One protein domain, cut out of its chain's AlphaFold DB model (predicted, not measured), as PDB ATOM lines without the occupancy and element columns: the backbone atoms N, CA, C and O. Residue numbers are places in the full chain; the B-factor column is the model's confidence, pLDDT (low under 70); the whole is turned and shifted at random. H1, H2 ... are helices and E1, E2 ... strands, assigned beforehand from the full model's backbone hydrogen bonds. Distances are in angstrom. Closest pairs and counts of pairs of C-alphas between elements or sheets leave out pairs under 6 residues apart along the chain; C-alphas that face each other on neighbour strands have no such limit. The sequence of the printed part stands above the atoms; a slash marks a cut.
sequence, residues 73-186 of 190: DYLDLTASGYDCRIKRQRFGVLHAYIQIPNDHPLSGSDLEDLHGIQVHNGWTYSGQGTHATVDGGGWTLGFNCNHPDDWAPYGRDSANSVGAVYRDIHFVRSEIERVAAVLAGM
ATOM      1  N   ASP A  73     230.021 140.148 153.053       90.75
ATOM      2  CA  ASP A  73     230.401 140.754 151.765       90.75
ATOM      3  C   ASP A  73     231.190 142.061 151.930       90.75
ATOM      4  O   ASP A  73     231.682 142.630 150.950       90.75
ATOM      5  N   TYR A  74     231.254 142.577 153.155       90.88
ATOM      6  CA  TYR A  74     231.805 143.881 153.467       90.88
ATOM      7  C   TYR A  74     232.357 143.910 154.888       90.88
ATOM      8  O   TYR A  74     231.687 143.463 155.820       90.88
ATOM      9  N   LEU A  75     233.547 144.476 155.057       93.38
ATOM     10  CA  LEU A  75     234.140 144.733 156.362       93.38
ATOM     11  C   LEU A  75     234.987 146.000 156.297       93.38
ATOM     12  O   LEU A  75     236.014 146.028 155.622       93.38
ATOM     13  N   ASP A  76     234.553 147.012 157.039       93.88
ATOM     14  CA  ASP A  76     235.351 148.197 157.329       93.88
ATOM     15  C   ASP A  76     236.121 147.956 158.627       93.88
ATOM     16  O   ASP A  76     235.570 147.438 159.604       93.88
ATOM     17  N   LEU A  77     237.405 148.296 158.627       94.19
ATOM     18  CA  LEU A  77     238.285 148.125 159.776       94.19
ATOM     19  C   LEU A  77     239.380 149.189 159.778       94.19
ATOM     20  O   LEU A  77     239.746 149.715 158.733       94.19
ATOM     21  N   THR A  78     239.952 149.449 160.948       95.62
ATOM     22  CA  THR A  78     241.156 150.274 161.079       95.62
ATOM     23  C   THR A  78     242.342 149.367 161.393       95.62
ATOM     24  O   THR A  78     242.286 148.589 162.347       95.62
ATOM     25  N   ALA A  79     243.419 149.474 160.616       95.25
ATOM     26  CA  ALA A  79     244.651 148.713 160.805       95.25
ATOM     27  C   ALA A  79     245.850 149.666 160.846       95.25
ATOM     28  O   ALA A  79     246.032 150.474 159.941       95.25
ATOM     29  N   SER A  80     246.651 149.609 161.913       95.62
ATOM     30  CA  SER A  80     247.809 150.500 162.131       95.62
ATOM     31  C   SER A  80     247.502 152.000 161.962       95.62
ATOM     32  O   SER A  80     248.364 152.771 161.562       95.62
ATOM     33  N   GLY A  81     246.268 152.414 162.270       93.19
ATOM     34  CA  GLY A  81     245.805 153.797 162.115       93.19
ATOM     35  C   GLY A  81     245.272 154.159 160.724       93.19
ATOM     36  O   GLY A  81     244.808 155.280 160.548       93.19
ATOM     37  N   TYR A  82     245.283 153.230 159.766       93.94
ATOM     38  CA  TYR A  82     244.712 153.423 158.434       93.94
ATOM     39  C   TYR A  82     243.320 152.820 158.320       93.94
ATOM     40  O   TYR A  82     243.071 151.700 158.780       93.94
ATOM     41  N   ASP A  83     242.440 153.530 157.627       94.25
ATOM     42  CA  ASP A  83     241.137 153.000 157.262       94.25
ATOM     43  C   ASP A  83     241.276 151.989 156.130       94.25
ATOM     44  O   ASP A  83     241.888 152.247 155.088       94.25
ATOM     45  N   CYS A  84     240.694 150.819 156.350       95.50
ATOM     46  CA  CYS A  84     240.734 149.694 155.443       95.50
ATOM     47  C   CYS A  84     239.320 149.202 155.152       95.50
ATOM     48  O   CYS A  84     238.417 149.267 155.990       95.50
ATOM     49  N   ARG A  85     239.157 148.627 153.966       95.44
ATOM     50  CA  ARG A  85     237.895 148.054 153.522       95.44
ATOM     51  C   ARG A  85     238.125 146.768 152.766       95.44
ATOM     52  O   ARG A  85     238.871 146.741 151.791       95.44
ATOM     53  N   ILE A  86     237.409 145.732 153.173       96.38
ATOM     54  CA  ILE A  86     237.308 144.464 152.463       96.38
ATOM     55  C   ILE A  86     235.921 144.391 151.836       96.38
ATOM     56  O   ILE A  86     234.918 144.636 152.506       96.38
ATOM     57  N   LYS A  87     235.854 144.072 150.543       95.06
ATOM     58  CA  LYS A  87     234.601 144.047 149.785       95.06
ATOM     59  C   LYS A  87     234.550 142.870 148.820       95.06
ATOM     60  O   LYS A  87     235.464 142.680 148.014       95.06
ATOM     61  N   ARG A  88     233.430 142.145 148.824       94.31
ATOM     62  CA  ARG A  88     233.112 141.134 147.816       94.31
ATOM     63  C   ARG A  88     232.789 141.781 146.478       94.31
ATOM     64  O   ARG A  88     232.010 142.730 146.379       94.31
ATOM     65  N   GLN A  89     233.387 141.233 145.431       93.12
ATOM     66  CA  GLN A  89     233.235 141.701 144.063       93.12
ATOM     67  C   GLN A  89     232.404 140.734 143.223       93.12
ATOM     68  O   GLN A  89     232.018 139.647 143.652       93.12
ATOM     69  N   ARG A  90     232.134 141.141 141.979       88.06
ATOM     70  CA  ARG A  90     231.250 140.448 141.029       88.06
ATOM     71  C   ARG A  90     231.521 138.945 140.876       88.06
ATOM     72  O   ARG A  90     230.577 138.197 140.640       88.06
ATOM     73  N   PHE A  91     232.774 138.498 140.983       88.81
ATOM     74  CA  PHE A  91     233.140 137.083 140.825       88.81
ATOM     75  C   PHE A  91     233.104 136.270 142.128       88.81
ATOM     76  O   PHE A  91     233.515 135.114 142.146       88.81
ATOM     77  N   GLY A  92     232.584 136.848 143.212       89.81
ATOM     78  CA  GLY A  92     232.484 136.197 144.517       89.81
ATOM     79  C   GLY A  92     233.772 136.268 145.339       89.81
ATOM     80  O   GLY A  92     233.756 135.867 146.494       89.81
ATOM     81  N   VAL A  93     234.843 136.811 144.764       92.75
ATOM     82  CA  VAL A  93     236.143 137.058 145.400       92.75
ATOM     83  C   VAL A  93     236.123 138.317 146.262       92.75
ATOM     84  O   VAL A  93     235.317 139.224 146.027       92.75
ATOM     85  N   LEU A  94     237.038 138.394 147.221       96.38
ATOM     86  CA  LEU A  94     237.248 139.566 148.064       96.38
ATOM     87  C   LEU A  94     238.390 140.435 147.527       96.38
ATOM     88  O   LEU A  94     239.409 139.942 147.045       96.38
ATOM     89  N   HIS A  95     238.203 141.748 147.590       96.94
ATOM     90  CA  HIS A  95     239.250 142.742 147.371       96.94
ATOM     91  C   HIS A  95     239.449 143.523 148.665       96.94
ATOM     92  O   HIS A  95     238.485 143.709 149.413       96.94
ATOM     93  N   ALA A  96     240.663 144.015 148.893       97.44
ATOM     94  CA  ALA A  96     240.960 144.891 150.015       97.44
ATOM     95  C   ALA A  96     241.592 146.198 149.560       97.44
ATOM     96  O   ALA A  96     242.342 146.246 148.584       97.44
ATOM     97  N   TYR A  97     241.278 147.243 150.314       97.12
ATOM     98  CA  TYR A  97     241.718 148.603 150.082       97.12
ATOM     99  C   TYR A  97     242.179 149.216 151.402       97.12
ATOM    100  O   TYR A  97     241.563 148.968 152.437       97.12
ATOM    101  N   ILE A  98     243.229 150.028 151.348       96.12
ATOM    102  CA  ILE A  98     243.779 150.794 152.469       96.12
ATOM    103  C   ILE A  98     243.948 152.248 152.041       96.12
ATOM    104  O   ILE A  98     244.494 152.523 150.971       96.12
ATOM    105  N   GLN A  99     243.457 153.175 152.861       95.38
ATOM    106  CA  GLN A  99     243.639 154.603 152.642       95.38
ATOM    107  C   GLN A  99     244.861 155.097 153.405       95.38
ATOM    108  O   GLN A  99     244.918 154.990 154.627       95.38
ATOM    109  N   ILE A 100     245.798 155.698 152.683       93.56
ATOM    110  CA  ILE A 100     246.920 156.438 153.254       93.56
ATOM    111  C   ILE A 100     246.635 157.947 153.176       93.56
ATOM    112  O   ILE A 100     245.923 158.406 152.270       93.56
ATOM    113  N   PRO A 101     247.143 158.741 154.132       90.81
ATOM    114  CA  PRO A 101     246.980 160.185 154.100       90.81
ATOM    115  C   PRO A 101     247.785 160.795 152.945       90.81
ATOM    116  O   PRO A 101     248.719 160.186 152.421       90.81
ATOM    117  N   ASN A 102     247.411 162.004 152.521       88.88
ATOM    118  CA  ASN A 102     248.008 162.633 151.337       88.88
ATOM    119  C   ASN A 102     249.491 163.003 151.510       88.88
ATOM    120  O   ASN A 102     250.169 163.220 150.511       88.88
ATOM    121  N   ASP A 103     249.973 163.088 152.750       90.19
ATOM    122  CA  ASP A 103     251.368 163.338 153.123       90.19
ATOM    123  C   ASP A 103     252.203 162.053 153.276       90.19
ATOM    124  O   ASP A 103     253.403 162.125 153.540       90.19
ATOM    125  N   HIS A 104     251.603 160.872 153.088       92.25
ATOM    126  CA  HIS A 104     252.325 159.602 153.100       92.25
ATOM    127  C   HIS A 104     253.300 159.508 151.905       92.25
ATOM    128  O   HIS A 104     252.926 159.916 150.804       92.25
ATOM    129  N   PRO A 105     254.495 158.895 152.050       93.62
ATOM    130  CA  PRO A 105     255.488 158.784 150.966       93.62
ATOM    131  C   PRO A 105     254.967 158.152 149.672       93.62
ATOM    132  O   PRO A 105     255.430 158.475 148.588       93.62
ATOM    133  N   LEU A 106     254.008 157.234 149.807       94.12
ATOM    134  CA  LEU A 106     253.374 156.523 148.689       94.12
ATOM    135  C   LEU A 106     252.081 157.176 148.184       94.12
ATOM    136  O   LEU A 106     251.348 156.594 147.383       94.12
ATOM    137  N   SER A 107     251.748 158.359 148.690       93.81
ATOM    138  CA  SER A 107     250.645 159.146 148.154       93.81
ATOM    139  C   SER A 107     250.977 159.561 146.720       93.81
ATOM    140  O   SER A 107     252.024 160.150 146.464       93.81
ATOM    141  N   GLY A 108     250.093 159.243 145.775       93.31
ATOM    142  CA  GLY A 108     250.303 159.537 144.355       93.31
ATOM    143  C   GLY A 108     251.145 158.507 143.594       93.31
ATOM    144  O   GLY A 108     251.284 158.649 142.382       93.31
ATOM    145  N   SER A 109     251.665 157.479 144.270       93.56
ATOM    146  CA  SER A 109     252.437 156.403 143.644       93.56
ATOM    147  C   SER A 109     251.597 155.571 142.683       93.56
ATOM    148  O   SER A 109     250.404 155.356 142.912       93.56
ATOM    149  N   ASP A 110     252.211 155.052 141.629       94.62
ATOM    150  CA  ASP A 110     251.572 154.063 140.763       94.62
ATOM    151  C   ASP A 110     251.800 152.627 141.277       94.62
ATOM    152  O   ASP A 110     252.234 152.414 142.407       94.62
ATOM    153  N   LEU A 111     251.423 151.613 140.492       92.38
ATOM    154  CA  LEU A 111     251.618 150.215 140.896       92.38
ATOM    155  C   LEU A 111     253.087 149.776 140.829       92.38
ATOM    156  O   LEU A 111     253.467 148.850 141.547       92.38
ATOM    157  N   GLU A 112     253.894 150.401 139.971       91.44
ATOM    158  CA  GLU A 112     255.303 150.056 139.801       91.44
ATOM    159  C   GLU A 112     256.101 150.503 141.021       91.44
ATOM    160  O   GLU A 112     256.937 149.746 141.504       91.44
ATOM    161  N   ASP A 113     255.766 151.649 141.609       92.31
ATOM    162  CA  ASP A 113     256.378 152.159 142.842       92.31
ATOM    163  C   ASP A 113     256.190 151.230 144.061       92.31
ATOM    164  O   ASP A 113     256.960 151.273 145.022       92.31
ATOM    165  N   LEU A 114     255.183 150.349 144.036       92.19
ATOM    166  CA  LEU A 114     254.804 149.501 145.173       92.19
ATOM    167  C   LEU A 114     255.486 148.122 145.186       92.19
ATOM    168  O   LEU A 114     255.251 147.336 146.106       92.19
ATOM    169  N   HIS A 115     256.332 147.804 144.200       85.44
ATOM    170  CA  HIS A 115     256.955 146.477 144.034       85.44
ATOM    171  C   HIS A 115     257.751 145.986 145.262       85.44
ATOM    172  O   HIS A 115     257.884 144.778 145.479       85.44
ATOM    173  N   GLY A 116     258.268 146.906 146.083       89.56
ATOM    174  CA  GLY A 116     258.975 146.597 147.330       89.56
ATOM    175  C   GLY A 116     258.064 146.140 148.478       89.56
ATOM    176  O   GLY A 116     258.544 145.531 149.434       89.56
ATOM    177  N   ILE A 117     256.753 146.383 148.386       94.38
ATOM    178  CA  ILE A 117     255.770 145.997 149.402       94.38
ATOM    179  C   ILE A 117     254.985 144.798 148.896       94.38
ATOM    180  O   ILE A 117     254.076 144.914 148.077       94.38
ATOM    181  N   GLN A 118     255.319 143.629 149.427       95.19
ATOM    182  CA  GLN A 118     254.623 142.395 149.092       95.19
ATOM    183  C   GLN A 118     253.214 142.396 149.690       95.19
ATOM    184  O   GLN A 118     253.047 142.717 150.869       95.19
ATOM    185  N   VAL A 119     252.226 141.984 148.896       96.00
ATOM    186  CA  VAL A 119     250.844 141.690 149.298       96.00
ATOM    187  C   VAL A 119     250.290 140.634 148.358       96.00
ATOM    188  O   VAL A 119     250.401 140.822 147.156       96.00
ATOM    189  N   HIS A 120     249.739 139.538 148.882       93.88
ATOM    190  CA  HIS A 120     249.178 138.411 148.123       93.88
ATOM    191  C   HIS A 120     249.931 138.122 146.804       93.88
ATOM    192  O   HIS A 120     251.047 137.613 146.833       93.88
ATOM    193  N   ASN A 121     249.346 138.515 145.666       92.25
ATOM    194  CA  ASN A 121     249.888 138.394 144.308       92.25
ATOM    195  C   ASN A 121     250.136 139.764 143.634       92.25
ATOM    196  O   ASN A 121     250.157 139.883 142.408       92.25
ATOM    197  N   GLY A 122     250.318 140.804 144.442       94.69
ATOM    198  CA  GLY A 122     250.660 142.163 144.045       94.69
ATOM    199  C   GLY A 122     249.544 143.182 144.257       94.69
ATOM    200  O   GLY A 122     248.380 142.867 144.522       94.69
ATOM    201  N   TRP A 123     249.926 144.448 144.109       96.19
ATOM    202  CA  TRP A 123     249.009 145.579 144.107       96.19
ATOM    203  C   TRP A 123     248.245 145.647 142.789       96.19
ATOM    204  O   TRP A 123     248.798 145.441 141.712       96.19
ATOM    205  N   THR A 124     246.955 145.953 142.873       95.56
ATOM    206  CA  THR A 124     246.057 145.981 141.703       95.56
ATOM    207  C   THR A 124     245.235 147.262 141.620       95.56
ATOM    208  O   THR A 124     244.463 147.451 140.682       95.56
ATOM    209  N   TYR A 125     245.401 148.147 142.600       95.44
ATOM    210  CA  TYR A 125     244.782 149.456 142.643       95.44
ATOM    211  C   TYR A 125     245.708 150.452 143.339       95.44
ATOM    212  O   TYR A 125     246.223 150.168 144.420       95.44
ATOM    213  N   SER A 126     245.866 151.618 142.722       95.44
ATOM    214  CA  SER A 126     246.465 152.806 143.317       95.44
ATOM    215  C   SER A 126     245.749 154.021 142.740       95.44
ATOM    216  O   SER A 126     245.610 154.132 141.518       95.44
ATOM    217  N   GLY A 127     245.218 154.891 143.592       93.50
ATOM    218  CA  GLY A 127     244.497 156.063 143.119       93.50
ATOM    219  C   GLY A 127     243.763 156.826 144.205       93.50
ATOM    220  O   GLY A 127     243.463 156.315 145.285       93.50
ATOM    221  N   GLN A 128     243.412 158.064 143.882       89.94
ATOM    222  CA  GLN A 128     242.540 158.880 144.713       89.94
ATOM    223  C   GLN A 128     241.103 158.339 144.665       89.94
ATOM    224  O   GLN A 128     240.588 158.019 143.589       89.94
ATOM    225  N   GLY A 129     240.431 158.248 145.816       76.50
ATOM    226  CA  GLY A 129     239.016 157.884 145.843       76.50
ATOM    227  C   GLY A 129     238.538 157.206 147.121       76.50
ATOM    228  O   GLY A 129     239.222 157.161 148.135       76.50
ATOM    229  N   THR A 130     237.322 156.668 147.036       78.00
ATOM    230  CA  THR A 130     236.514 156.182 148.166       78.00
ATOM    231  C   THR A 130     236.522 154.655 148.318       78.00
ATOM    232  O   THR A 130     235.619 154.040 148.893       78.00
ATOM    233  N   HIS A 131     237.532 153.994 147.747       81.19
ATOM    234  CA  HIS A 131     237.597 152.534 147.775       81.19
ATOM    235  C   HIS A 131     237.872 151.989 149.180       81.19
ATOM    236  O   HIS A 131     237.390 150.902 149.481       81.19
ATOM    237  N   ALA A 132     238.572 152.743 150.034       75.44
ATOM    238  CA  ALA A 132     238.832 152.392 151.431       75.44
ATOM    239  C   ALA A 132     237.923 153.134 152.434       75.44
ATOM    240  O   ALA A 132     237.522 152.545 153.430       75.44
ATOM    241  N   THR A 133     237.510 154.374 152.148       75.88
ATOM    242  CA  THR A 133     236.561 155.140 152.986       75.88
ATOM    243  C   THR A 133     235.450 155.755 152.151       75.88
ATOM    244  O   THR A 133     235.610 155.960 150.955       75.88
ATOM    245  N   VAL A 134     234.308 156.084 152.757       62.12
ATOM    246  CA  VAL A 134     233.225 156.787 152.039       62.12
ATOM    247  C   VAL A 134     233.598 158.244 151.729       62.12
ATOM    248  O   VAL A 134     233.131 158.785 150.729       62.12
ATOM    249  N   ASP A 135     234.486 158.842 152.526       68.38
ATOM    250  CA  ASP A 135     234.782 160.276 152.476       68.38
ATOM    251  C   ASP A 135     235.899 160.635 151.481       68.38
ATOM    252  O   ASP A 135     236.028 161.794 151.091       68.38
ATOM    253  N   GLY A 136     236.693 159.655 151.026       65.06
ATOM    254  CA  GLY A 136     237.605 159.803 149.880       65.06
ATOM    255  C   GLY A 136     238.753 160.794 150.083       65.06
ATOM    256  O   GLY A 136     239.315 161.292 149.109       65.06
ATOM    257  N   GLY A 137     239.085 161.103 151.338       75.75
ATOM    258  CA  GLY A 137     240.037 162.156 151.700       75.75
ATOM    259  C   GLY A 137     241.519 161.835 151.470       75.75
ATOM    260  O   GLY A 137     242.354 162.703 151.724       75.75
ATOM    261  N   GLY A 138     241.867 160.631 151.007       85.25
ATOM    262  CA  GLY A 138     243.253 160.176 150.872       85.25
ATOM    263  C   GLY A 138     243.528 159.361 149.611       85.25
ATOM    264  O   GLY A 138     242.646 159.121 148.778       85.25
ATOM    265  N   TRP A 139     244.776 158.917 149.488       94.25
ATOM    266  CA  TRP A 139     245.204 158.012 148.428       94.25
ATOM    267  C   TRP A 139     244.879 156.575 148.832       94.25
ATOM    268  O   TRP A 139     245.137 156.172 149.963       94.25
ATOM    269  N   THR A 140     244.268 155.799 147.942       95.88
ATOM    270  CA  THR A 140     243.879 154.419 148.234       95.88
ATOM    271  C   THR A 140     244.747 153.446 147.453       95.88
ATOM    272  O   THR A 140     244.864 153.544 146.232       95.88
ATOM    273  N   LEU A 141     245.289 152.460 148.161       96.25
ATOM    274  CA  LEU A 141     245.985 151.313 147.591       96.25
ATOM    275  C   LEU A 141     245.124 150.060 147.775       96.25
ATOM    276  O   LEU A 141     244.363 149.972 148.738       96.25
ATOM    277  N   GLY A 142     245.216 149.076 146.881       96.69
ATOM    278  CA  GLY A 142     244.437 147.846 147.032       96.69
ATOM    279  C   GLY A 142     244.916 146.647 146.225       96.69
ATOM    280  O   GLY A 142     245.620 146.771 145.222       96.69
ATOM    281  N   PHE A 143     244.482 145.466 146.656       97.31
ATOM    282  CA  PHE A 143     244.746 144.182 146.007       97.31
ATOM    283  C   PHE A 143     243.445 143.393 145.823       97.31
ATOM    284  O   PHE A 143     242.444 143.627 146.511       97.31
ATOM    285  N   ASN A 144     243.449 142.459 144.875       94.94
ATOM    286  CA  ASN A 144     242.320 141.576 144.623       94.94
ATOM    287  C   ASN A 144     242.688 140.112 144.861       94.94
ATOM    288  O   ASN A 144     243.855 139.749 144.793       94.94
ATOM    289  N   CYS A 145     241.685 139.279 145.129       94.69
ATOM    290  CA  CYS A 145     241.840 137.827 145.202       94.69
ATOM    291  C   CYS A 145     241.261 137.155 143.951       94.69
ATOM    292  O   CYS A 145     240.373 136.310 144.048       94.69
ATOM    293  N   ASN A 146     241.680 137.606 142.766       91.12
ATOM    294  CA  ASN A 146     241.246 137.065 141.477       91.12
ATOM    295  C   ASN A 146     242.445 136.669 140.601       91.12
ATOM    296  O   ASN A 146     242.535 137.061 139.433       91.12
ATOM    297  N   HIS A 147     243.376 135.918 141.182       89.31
ATOM    298  CA  HIS A 147     244.579 135.416 140.524       89.31
ATOM    299  C   HIS A 147     244.440 133.939 140.110       89.31
ATOM    300  O   HIS A 147     243.481 133.277 140.508       89.31
ATOM    301  N   PRO A 148     245.358 133.391 139.287       86.50
ATOM    302  CA  PRO A 148     245.261 132.010 138.796       86.50
ATOM    303  C   PRO A 148     245.162 130.926 139.885       86.50
ATOM    304  O   PRO A 148     244.610 129.856 139.630       86.50
ATOM    305  N   ASP A 149     245.694 131.190 141.078       86.88
ATOM    306  CA  ASP A 149     245.641 130.319 142.255       86.88
ATOM    307  C   ASP A 149     244.462 130.622 143.198       86.88
ATOM    308  O   ASP A 149     244.239 129.885 144.161       86.88
ATOM    309  N   ASP A 150     243.672 131.659 142.909       90.00
ATOM    310  CA  ASP A 150     242.487 132.013 143.682       90.00
ATOM    311  C   ASP A 150     241.240 131.333 143.113       90.00
ATOM    312  O   ASP A 150     240.953 131.352 141.911       90.00
ATOM    313  N   TRP A 151     240.449 130.731 143.996       89.00
ATOM    314  CA  TRP A 151     239.145 130.208 143.618       89.00
ATOM    315  C   TRP A 151     238.106 131.330 143.640       89.00
ATOM    316  O   TRP A 151     237.844 131.921 144.683       89.00
ATOM    317  N   ALA A 152     237.479 131.599 142.493       88.62
ATOM    318  CA  ALA A 152     236.432 132.607 142.351       88.62
ATOM    319  C   ALA A 152     235.043 131.944 142.266       88.62
ATOM    320  O   ALA A 152     234.737 131.370 141.221       88.62
ATOM    321  N   PRO A 153     234.167 132.037 143.285       85.06
ATOM    322  CA  PRO A 153     232.889 131.311 143.338       85.06
ATOM    323  C   PRO A 153     231.984 131.495 142.109       85.06
ATOM    324  O   PRO A 153     231.374 130.540 141.624       85.06
ATOM    325  N   TYR A 154     231.934 132.713 141.565       84.31
ATOM    326  CA  TYR A 154     231.131 133.061 140.388       84.31
ATOM    327  C   TYR A 154     231.970 133.227 139.107       84.31
ATOM    328  O   TYR A 154     231.476 133.746 138.101       84.31
ATOM    329  N   GLY A 155     233.243 132.823 139.127       79.06
ATOM    330  CA  GLY A 155     234.111 132.810 137.949       79.06
ATOM    331  C   GLY A 155     233.696 131.730 136.944       79.06
ATOM    332  O   GLY A 155     233.200 130.673 137.330       79.06
ATOM    333  N   ARG A 156     233.912 131.967 135.641       66.06
ATOM    334  CA  ARG A 156     233.561 130.990 134.583       66.06
ATOM    335  C   ARG A 156     234.282 129.646 134.749       66.06
ATOM    336  O   ARG A 156     233.713 128.621 134.389       66.06
ATOM    337  N   ASP A 157     235.474 129.665 135.340       65.00
ATOM    338  CA  ASP A 157     236.330 128.491 135.536       65.00
ATOM    339  C   ASP A 157     236.321 127.960 136.979       65.00
ATOM    340  O   ASP A 157     237.112 127.083 137.318       65.00
ATOM    341  N   SER A 158     235.397 128.428 137.832       58.44
ATOM    342  CA  SER A 158     235.346 128.078 139.262       58.44
ATOM    343  C   SER A 158     235.239 126.572 139.526       58.44
ATOM    344  O   SER A 158     235.704 126.068 140.544       58.44
ATOM    345  N   ALA A 159     234.684 125.806 138.589       52.88
ATOM    346  CA  ALA A 159     234.612 124.356 138.700       52.88
ATOM    347  C   ALA A 159     235.925 123.630 138.329       52.88
ATOM    348  O   ALA A 159     236.052 122.450 138.663       52.88
ATOM    349  N   ASN A 160     236.881 124.280 137.651       49.78
ATOM    350  CA  ASN A 160     237.986 123.623 136.932       49.78
ATOM    351  C   ASN A 160     239.404 123.948 137.434       49.78
ATOM    352  O   ASN A 160     240.350 123.291 136.997       49.78
ATOM    353  N   SER A 161     239.574 124.878 138.373       57.44
ATOM    354  CA  SER A 161     240.894 125.235 138.909       57.44
ATOM    355  C   SER A 161     241.363 124.228 139.966       57.44
ATOM    356  O   SER A 161     241.203 124.429 141.169       57.44
ATOM    357  N   VAL A 162     241.908 123.090 139.528       65.00
ATOM    358  CA  VAL A 162     242.520 122.106 140.436       65.00
ATOM    359  C   VAL A 162     243.643 122.786 141.225       65.00
ATOM    360  O   VAL A 162     244.650 123.174 140.644       65.00
ATOM    361  N   GLY A 163     243.466 122.906 142.541       73.19
ATOM    362  CA  GLY A 163     244.447 123.510 143.447       73.19
ATOM    363  C   GLY A 163     244.228 124.992 143.762       73.19
ATOM    364  O   GLY A 163     244.962 125.514 144.592       73.19
ATOM    365  N   ALA A 164     243.232 125.652 143.161       82.75
ATOM    366  CA  ALA A 164     242.887 127.020 143.543       82.75
ATOM    367  C   ALA A 164     242.188 127.061 144.908       82.75
ATOM    368  O   ALA A 164     241.397 126.171 145.232       82.75
ATOM    369  N   VAL A 165     242.471 128.105 145.684       87.31
ATOM    370  CA  VAL A 165     242.013 128.254 147.070       87.31
ATOM    371  C   VAL A 165     241.143 129.492 147.200       87.31
ATOM    372  O   VAL A 165     241.471 130.557 146.679       87.31
ATOM    373  N   TYR A 166     240.023 129.368 147.910       89.94
ATOM    374  CA  TYR A 166     239.225 130.538 148.253       89.94
ATOM    375  C   TYR A 166     239.967 131.418 149.263       89.94
ATOM    376  O   TYR A 166     240.340 130.941 150.336       89.94
ATOM    377  N   ARG A 167     240.163 132.697 148.937       93.44
ATOM    378  CA  ARG A 167     240.729 133.690 149.857       93.44
ATOM    379  C   ARG A 167     239.607 134.306 150.681       93.44
ATOM    380  O   ARG A 167     238.954 135.253 150.245       93.44
ATOM    381  N   ASP A 168     239.366 133.705 151.839       93.75
ATOM    382  CA  ASP A 168     238.342 134.154 152.775       93.75
ATOM    383  C   ASP A 168     238.696 135.488 153.449       93.75
ATOM    384  O   ASP A 168     239.792 136.042 153.307       93.75
ATOM    385  N   ILE A 169     237.741 136.027 154.200       94.62
ATOM    386  CA  ILE A 169     237.898 137.314 154.864       94.62
ATOM    387  C   ILE A 169     239.027 137.320 155.896       94.62
ATOM    388  O   ILE A 169     239.623 138.370 156.127       94.62
ATOM    389  N   HIS A 170     239.353 136.175 156.502       94.88
ATOM    390  CA  HIS A 170     240.446 136.074 157.465       94.88
ATOM    391  C   HIS A 170     241.798 136.198 156.770       94.88
ATOM    392  O   HIS A 170     242.647 136.962 157.232       94.88
ATOM    393  N   PHE A 171     241.971 135.521 155.633       95.88
ATOM    394  CA  PHE A 171     243.142 135.680 154.779       95.88
ATOM    395  C   PHE A 171     243.308 137.141 154.354       95.88
ATOM    396  O   PHE A 171     244.348 137.750 154.611       95.88
ATOM    397  N   VAL A 172     242.262 137.733 153.772       97.50
ATOM    398  CA  VAL A 172     242.320 139.106 153.248       97.50
ATOM    399  C   VAL A 172     242.591 140.122 154.357       97.50
ATOM    400  O   VAL A 172     243.390 141.042 154.176       97.50
ATOM    401  N   ARG A 173     241.979 139.927 155.530       96.81
ATOM    402  CA  ARG A 173     242.240 140.736 156.720       96.81
ATOM    403  C   ARG A 173     243.692 140.625 157.182       96.81
ATOM    404  O   ARG A 173     244.311 141.645 157.454       96.81
ATOM    405  N   SER A 174     244.241 139.415 157.247       97.75
ATOM    406  CA  SER A 174     245.630 139.226 157.678       97.75
ATOM    407  C   SER A 174     246.629 139.911 156.738       97.75
ATOM    408  O   SER A 174     247.583 140.533 157.201       97.75
ATOM    409  N   GLU A 175     246.370 139.881 155.428       98.06
ATOM    410  CA  GLU A 175     247.210 140.552 154.436       98.06
ATOM    411  C   GLU A 175     247.126 142.078 154.543       98.06
ATOM    412  O   GLU A 175     248.167 142.740 154.565       98.06
ATOM    413  N   ILE A 176     245.921 142.653 154.672       97.69
ATOM    414  CA  ILE A 176     245.781 144.112 154.796       97.69
ATOM    415  C   ILE A 176     246.360 144.628 156.121       97.69
ATOM    416  O   ILE A 176     247.020 145.663 156.127       97.69
ATOM    417  N   GLU A 177     246.202 143.891 157.228       97.88
ATOM    418  CA  GLU A 177     246.799 144.238 158.525       97.88
ATOM    419  C   GLU A 177     248.337 144.188 158.473       97.88
ATOM    420  O   GLU A 177     249.005 145.102 158.962       97.88
ATOM    421  N   ARG A 178     248.916 143.163 157.828       97.88
ATOM    422  CA  ARG A 178     250.372 143.050 157.641       97.88
ATOM    423  C   ARG A 178     250.923 144.217 156.826       97.88
ATOM    424  O   ARG A 178     251.945 144.796 157.186       97.88
ATOM    425  N   VAL A 179     250.257 144.563 155.730       97.00
ATOM    426  CA  VAL A 179     250.657 145.679 154.869       97.00
ATOM    427  C   VAL A 179     250.503 147.017 155.586       97.00
ATOM    428  O   VAL A 179     251.413 147.838 155.522       97.00
ATOM    429  N   ALA A 180     249.414 147.219 156.331       96.94
ATOM    430  CA  ALA A 180     249.210 148.420 157.135       96.94
ATOM    431  C   ALA A 180     250.356 148.644 158.134       96.94
ATOM    432  O   ALA A 180     250.802 149.771 158.323       96.94
ATOM    433  N   ALA A 181     250.873 147.577 158.752       96.69
ATOM    434  CA  ALA A 181     252.044 147.661 159.623       96.69
ATOM    435  C   ALA A 181     253.324 148.084 158.875       96.69
ATOM    436  O   ALA A 181     254.105 148.862 159.416       96.69
ATOM    437  N   VAL A 182     253.532 147.613 157.638       95.81
ATOM    438  CA  VAL A 182     254.664 148.047 156.797       95.81
ATOM    439  C   VAL A 182     254.538 149.527 156.437       95.81
ATOM    440  O   VAL A 182     255.504 150.266 156.597       95.81
ATOM    441  N   LEU A 183     253.352 149.964 156.004       94.94
ATOM    442  CA  LEU A 183     253.082 151.360 155.642       94.94
ATOM    443  C   LEU A 183     253.266 152.305 156.835       94.94
ATOM    444  O   LEU A 183     253.906 153.338 156.698       94.94
ATOM    445  N   ALA A 184     252.813 151.912 158.028       94.12
ATOM    446  CA  ALA A 184     252.990 152.716 159.239       94.12
ATOM    447  C   ALA A 184     254.468 152.934 159.611       94.12
ATOM    448  O   ALA A 184     254.799 153.905 160.288       94.12
ATOM    449  N   GLY A 185     255.359 152.034 159.180       92.69
ATOM    450  CA  GLY A 185     256.805 152.179 159.344       92.69
ATOM    451  C   GLY A 185     257.467 153.092 158.307       92.69
ATOM    452  O   GLY A 185     258.653 153.384 158.443       92.69
ATOM    453  N   MET A 186     256.739 153.534 157.277       90.44
ATOM    454  CA  MET A 186     257.248 154.438 156.249       90.44
ATOM    455  C   MET A 186     257.085 155.885 156.709       90.44
ATOM    456  O   MET A 186     256.000 156.458 156.667       90.44
TER     457      MET A 186
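Overview. This is residues 73 to 186 of the 190 residues of an uncharacterized protein of Sulfitobacter brevis (UniProt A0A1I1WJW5). A twisted sheet of five antiparallel strands has one long helix, H1, packed on one face, running along the strands over E2 and E3. Two long loops lengthen the body at opposite ends: residues 101 to 124 follow E3, and residues 145 to 168 lead from E5 to H1. The printed part has 114 residues, with named elements in the order E1, E2, E3, E4, E5, H1; the sheet order is E1, E2, E3, E5, E4. The class is mixed, helices and strands, with 46 residues, under half, in named elements. The whole is compact, with a radius of gyration of the C-alphas of 14.0 A, yet elongated in outline, spanning 45 by 28 by 21 A.

Along the chain. E1 is residues 74 to 79, 15.6 A long, beginning at C-alpha 74 (231.805, 143.881, 153.467). E2, residues 82 to 88, measures 20.0 A, and E3, residues 94 to 100, measures 20.1 A. E4 is the short strand of residues 125 to 128. E5, residues 139 to 144, is 17.1 A long and ends at C-alpha 144 (242.320, 141.576, 144.623). H1, residues 169 to 184, is 22.0 A long and ends at C-alpha 184 (252.990, 152.716, 159.239).

Arrangement. E1, E2 and E3 form a meander, each strand the antiparallel neighbour of the one before. E1, an edge strand, and E2 form a hairpin at 159 degrees, with N 77 and O 84 3.0 A apart. E2 and E3 form a hairpin at 161 degrees, with N 85 and O 97 2.9 A apart. E3 and E5 are antiparallel at 160 degrees, with N 98 and O 141 2.8 A apart. E4, the other edge strand, and E5 form a hairpin at 158 degrees, with N 140 and O 127 2.8 A apart. H1 is on the sheet, giving two layers, a helix on one face of a sheet, with a height over the sheet of 8.4 A. On the local plane its line and that of E3 stand at 17 degrees. The closest C-alphas of E3 and H1 are those of Ala 96 and Val 172, 6.8 A apart. In H1 every O i to N i+4 pair is within hydrogen-bond range.

Size, cuts and confidence. The two C-alphas farthest apart are those of Asp 103 and Asn 160, at 44.9 A. The printed part has no cut. The links E3 to E4 and E5 to H1 are long, at 24 residues each. The mean pLDDT of the printed part is 89.3, and residues 134 to 136 and 156 to 162 are under 70.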